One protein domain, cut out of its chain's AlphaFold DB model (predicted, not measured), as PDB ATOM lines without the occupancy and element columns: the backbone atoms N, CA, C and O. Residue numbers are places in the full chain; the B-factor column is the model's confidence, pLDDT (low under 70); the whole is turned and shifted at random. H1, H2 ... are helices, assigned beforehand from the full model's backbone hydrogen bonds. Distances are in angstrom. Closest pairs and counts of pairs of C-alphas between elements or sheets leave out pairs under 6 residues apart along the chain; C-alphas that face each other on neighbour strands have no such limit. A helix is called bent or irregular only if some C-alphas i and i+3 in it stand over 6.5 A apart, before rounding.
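Overview. This is residues 242 to 281 of the 283 residues of the protein "Pyridine nucleotide-disulfide oxidoreductase" of Spirochaetales bacterium (UniProt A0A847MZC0). An elongated model with H1 at one end of the long axis and H3 at the other; between them the chain swings out to one side in a loop that holds the short H2. No helix touches another. The printed part has 40 residues with three named helices, in the order H1, H2, H3, and no named strand: all helix. It is loose, with a radius of gyration of the C-alphas of 11.3 A, and spans 38 by 19 by 13 A.

Along the chain. H1, residues 242 to 253, is the longest helix, 15.1 A from C-alpha 242 at (4.651, 29.547, 19.210) to C-alpha 253. It is neither bent nor irregular, but only just: C-alphas 244 and 247 are 6.4 A apart. H2, residues 257 to 261, measures 6.1 A. H3, residues 273 to 279, measures 9.8 A and ends with C-alpha 279 at (25.083, 55.726, 13.898).

Arrangement. H1 and H2 are close but not clearly touching; their closest C-alphas, of Trp 253 and Ala 259, are 6.5 A apart. H3 is apart from both. In H2 and H3 every O i to N i+4 pair is within hydrogen-bond range; in H1, 6 of 8.

Size, cuts and confidence. The C-alphas farthest apart, of Asp 242 and Gly 281, are 38.3 A apart. The printed part has no cut. The 11-residue link from H2 to H3 is long; that from H1 to H2 is tight. Residues 269 to 271 and 273 to 275 have pLDDT under 70.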
ATOM      1  N   ASP A 242       4.363  28.680  20.355       85.44
ATOM      2  CA  ASP A 242       4.651  29.547  19.210       85.44
ATOM      3  C   ASP A 242       3.996  30.921  19.333       85.44
ATOM      4  O   ASP A 242       4.588  31.914  18.914       85.44
ATOM      5  N   TYR A 243       2.817  31.030  19.949       85.06
ATOM      6  CA  TYR A 243       2.202  32.336  20.193       85.06
ATOM      7  C   TYR A 243       3.088  33.237  21.076       85.06
ATOM      8  O   TYR A 243       3.184  34.441  20.840       85.06
ATOM      9  N   TRP A 244       3.782  32.643  22.048       84.62
ATOM     10  CA  TRP A 244       4.613  33.338  23.035       84.62
ATOM     11  C   TRP A 244       6.049  33.522  22.540       84.62
ATOM     12  O   TRP A 244       6.667  34.567  22.746       84.62
ATOM     13  N   VAL A 245       6.579  32.521  21.842       84.31
ATOM     14  CA  VAL A 245       7.965  32.500  21.372       84.31
ATOM     15  C   VAL A 245       8.143  33.322  20.093       84.31
ATOM     16  O   VAL A 245       9.146  34.027  19.954       84.31
ATOM     17  N   MET A 246       7.168  33.333  19.178       84.00
ATOM     18  CA  MET A 246       7.274  34.088  17.925       84.00
ATOM     19  C   MET A 246       7.522  35.599  18.116       84.00
ATOM     20  O   MET A 246       8.408  36.121  17.433       84.00
ATOM     21  N   PRO A 247       6.819  36.345  18.998       82.06
ATOM     22  CA  PRO A 247       7.119  37.765  19.204       82.06
ATOM     23  C   PRO A 247       8.534  37.983  19.760       82.06
ATOM     24  O   PRO A 247       9.217  38.923  19.346       82.06
ATOM     25  N   TYR A 248       9.017  37.086  20.623       82.62
ATOM     26  CA  TYR A 248      10.378  37.143  21.155       82.62
ATOM     27  C   TYR A 248      11.432  36.910  20.063       82.62
ATOM     28  O   TYR A 248      12.363  37.708  19.915       82.62
ATOM     29  N   ILE A 249      11.241  35.886  19.224       83.56
ATOM     30  CA  ILE A 249      12.128  35.593  18.088       83.56
ATOM     31  C   ILE A 249      12.153  36.751  17.099       83.56
ATOM     32  O   ILE A 249      13.230  37.149  16.667       83.56
ATOM     33  N   LYS A 250      10.998  37.341  16.768       80.44
ATOM     34  CA  LYS A 250      10.936  38.507  15.874       80.44
ATOM     35  C   LYS A 250      11.766  39.675  16.406       80.44
ATOM     36  O   LYS A 250      12.515  40.288  15.645       80.44
ATOM     37  N   LYS A 251      11.688  39.942  17.713       80.62
ATOM     38  CA  LYS A 251      12.460  41.006  18.367       80.62
ATOM     39  C   LYS A 251      13.965  40.743  18.325       80.62
ATOM     40  O   LYS A 251      14.739  41.681  18.148       80.62
ATOM     41  N   ILE A 252      14.392  39.489  18.479       83.12
ATOM     42  CA  ILE A 252      15.806  39.106  18.357       83.12
ATOM     43  C   ILE A 252      16.261  39.187  16.896       83.12
ATOM     44  O   ILE A 252      17.281  39.816  16.606       83.12
ATOM     45  N   TRP A 253      15.496  38.608  15.969       81.38
ATOM     46  CA  TRP A 253      15.834  38.544  14.549       81.38
ATOM     47  C   TRP A 253      15.982  39.936  13.935       81.38
ATOM     48  O   TRP A 253      17.013  40.223  13.330       81.38
ATOM     49  N   ASN A 254      15.040  40.850  14.195       79.56
ATOM     50  CA  ASN A 254      15.087  42.218  13.664       79.56
ATOM     51  C   ASN A 254      16.288  43.036  14.186       79.56
ATOM     52  O   ASN A 254      16.642  44.062  13.600       79.56
ATOM     53  N   LYS A 255      16.959  42.580  15.255       77.81
ATOM     54  CA  LYS A 255      18.184  43.199  15.789       77.81
ATOM     55  C   LYS A 255      19.464  42.644  15.169       77.81
ATOM     56  O   LYS A 255      20.499  43.311  15.247       77.81
ATOM     57  N   THR A 256      19.418  41.461  14.554       79.44
ATOM     58  CA  THR A 256      20.612  40.824  13.987       79.44
ATOM     59  C   THR A 256      21.134  41.563  12.748       79.44
ATOM     60  O   THR A 256      20.358  42.127  11.973       79.44
ATOM     61  N   PRO A 257      22.462  41.575  12.529       71.88
ATOM     62  CA  PRO A 257      23.055  42.202  11.349       71.88
ATOM     63  C   PRO A 257      22.712  41.452  10.055       71.88
ATOM     64  O   PRO A 257      22.685  42.069   8.995       71.88
ATOM     65  N   LEU A 258      22.413  40.148  10.137       76.69
ATOM     66  CA  LEU A 258      22.009  39.330   8.994       76.69
ATOM     67  C   LEU A 258      20.664  39.788   8.432       76.69
ATOM     68  O   LEU A 258      20.629  40.159   7.265       76.69
ATOM     69  N   ALA A 259      19.618  39.888   9.264       73.75
ATOM     70  CA  ALA A 259      18.308  40.405   8.850       73.75
ATOM     71  C   ALA A 259      18.408  41.797   8.201       73.75
ATOM     72  O   ALA A 259      17.693  42.106   7.251       73.75
ATOM     73  N   LYS A 260      19.351  42.621   8.679       73.12
ATOM     74  CA  LYS A 260      19.596  43.967   8.149       73.12
ATOM     75  C   LYS A 260      20.324  43.977   6.813       73.12
ATOM     76  O   LYS A 260      20.024  44.814   5.970       73.12
ATOM     77  N   LYS A 261      21.270  43.058   6.620       76.12
ATOM     78  CA  LYS A 261      22.041  42.934   5.380       76.12
ATOM     79  C   LYS A 261      21.216  42.300   4.261       76.12
ATOM     80  O   LYS A 261      21.353  42.702   3.113       76.12
ATOM     81  N   THR A 262      20.369  41.327   4.593       79.75
ATOM     82  CA  THR A 262      19.509  40.630   3.625       79.75
ATOM     83  C   THR A 262      18.132  41.270   3.459       79.75
ATOM     84  O   THR A 262      17.348  40.786   2.652       79.75
ATOM     85  N   TYR A 263      17.825  42.341   4.202       75.38
ATOM     86  CA  TYR A 263      16.512  43.007   4.231       75.38
ATOM     87  C   TYR A 263      15.334  42.074   4.583       75.38
ATOM     88  O   TYR A 263      14.173  42.413   4.360       75.38
ATOM     89  N   PHE A 264      15.616  40.909   5.173       79.88
ATOM     90  CA  PHE A 264      14.611  39.922   5.557       79.88
ATOM     91  C   PHE A 264      14.115  40.189   6.981       79.88
ATOM     92  O   PHE A 264      14.551  39.555   7.948       79.88
ATOM     93  N   TYR A 265      13.217  41.164   7.118       75.06
ATOM     94  CA  TYR A 265      12.613  41.533   8.396       75.06
ATOM     95  C   TYR A 265      11.270  40.833   8.612       75.06
ATOM     96  O   TYR A 265      10.463  40.695   7.697       75.06
ATOM     97  N   LEU A 266      10.996  40.441   9.856       70.31
ATOM     98  CA  LEU A 266       9.711  39.848  10.258       70.31
ATOM     99  C   LEU A 266       8.764  40.885  10.907       70.31
ATOM    100  O   LEU A 266       7.724  40.515  11.467       70.31
ATOM    101  N   GLY A 267       9.154  42.166  10.863       74.38
ATOM    102  CA  GLY A 267       8.477  43.335  11.432       74.38
ATOM    103  C   GLY A 267       9.317  44.606  11.244       74.38
ATOM    104  O   GLY A 267      10.185  44.644  10.376       74.38
ATOM    105  N   GLU A 268       9.103  45.624  12.078       74.31
ATOM    106  CA  GLU A 268       9.879  46.868  12.015       74.31
ATOM    107  C   GLU A 268      11.349  46.658  12.446       74.31
ATOM    108  O   GLU A 268      11.621  45.916  13.402       74.31
ATOM    109  N   PRO A 269      12.321  47.272  11.745       68.06
ATOM    110  CA  PRO A 269      13.736  47.128  12.064       68.06
ATOM    111  C   PRO A 269      14.108  47.899  13.341       68.06
ATOM    112  O   PRO A 269      14.144  49.126  13.357       68.06
ATOM    113  N   GLU A 270      14.475  47.182  14.407       69.06
ATOM    114  CA  GLU A 270      14.969  47.784  15.654       69.06
ATOM    115  C   GLU A 270      16.509  47.859  15.679       69.06
ATOM    116  O   GLU A 270      17.221  46.897  15.365       69.06
ATOM    117  N   PHE A 271      17.065  48.996  16.104       69.44
ATOM    118  CA  PHE A 271      18.506  49.157  16.330       69.44
ATOM    119  C   PHE A 271      18.865  48.920  17.799       69.44
ATOM    120  O   PHE A 271      18.228  49.449  18.708       69.44
ATOM    121  N   THR A 272      19.915  48.139  18.056       70.81
ATOM    122  CA  THR A 272      20.475  47.992  19.410       70.81
ATOM    123  C   THR A 272      21.076  49.326  19.870       70.81
ATOM    124  O   THR A 272      21.598  50.062  19.034       70.81
ATOM    125  N   ARG A 273      21.090  49.627  21.182       68.38
ATOM    126  CA  ARG A 273      21.671  50.883  21.720       68.38
ATOM    127  C   ARG A 273      23.071  51.175  21.165       68.38
ATOM    128  O   ARG A 273      23.266  52.216  20.556       68.38
ATOM    129  N   ARG A 274      23.969  50.183  21.192       68.50
ATOM    130  CA  ARG A 274      25.327  50.271  20.612       68.50
ATOM    131  C   ARG A 274      25.361  50.582  19.108       68.50
ATOM    132  O   ARG A 274      26.304  51.190  18.617       68.50
ATOM    133  N   GLN A 275      24.361  50.127  18.348       69.00
ATOM    134  CA  GLN A 275      24.256  50.402  16.909       69.00
ATOM    135  C   GLN A 275      23.712  51.808  16.648       69.00
ATOM    136  O   GLN A 275      24.148  52.456  15.699       69.00
ATOM    137  N   MET A 276      22.788  52.284  17.490       71.06
ATOM    138  CA  MET A 276      22.332  53.673  17.449       71.06
ATOM    139  C   MET A 276      23.437  54.638  17.867       71.06
ATOM    140  O   MET A 276      23.637  55.626  17.178       71.06
ATOM    141  N   GLU A 277      24.204  54.329  18.910       73.75
ATOM    142  CA  GLU A 277      25.362  55.122  19.354       73.75
ATOM    143  C   GLU A 277      26.410  55.256  18.239       73.75
ATOM    144  O   GLU A 277      26.788  56.373  17.886       73.75
ATOM    145  N   LYS A 278      26.761  54.146  17.567       72.94
ATOM    146  CA  LYS A 278      27.627  54.178  16.372       72.94
ATOM    147  C   LYS A 278      27.049  55.004  15.218       72.94
ATOM    148  O   LYS A 278      27.808  55.702  14.555       72.94
ATOM    149  N   LYS A 279      25.738  54.930  14.956       70.50
ATOM    150  CA  LYS A 279      25.083  55.726  13.898       70.50
ATOM    151  C   LYS A 279      25.000  57.214  14.238       70.50
ATOM    152  O   LYS A 279      25.118  58.039  13.344       70.50
ATOM    153  N   LEU A 280      24.788  57.543  15.508       79.62
ATOM    154  CA  LEU A 280      24.684  58.912  16.015       79.62
ATOM    155  C   LEU A 280      26.057  59.546  16.281       79.62
ATOM    156  O   LEU A 280      26.117  60.659  16.793       79.62
ATOM    157  N   GLY A 281      27.155  58.842  15.979       70.94
ATOM    158  CA  GLY A 281      28.517  59.336  16.189       70.94
ATOM    159  C   GLY A 281      28.891  59.538  17.660       70.94
ATOM    160  O   GLY A 281      29.924  60.139  17.942       70.94
TER     161      GLY A 281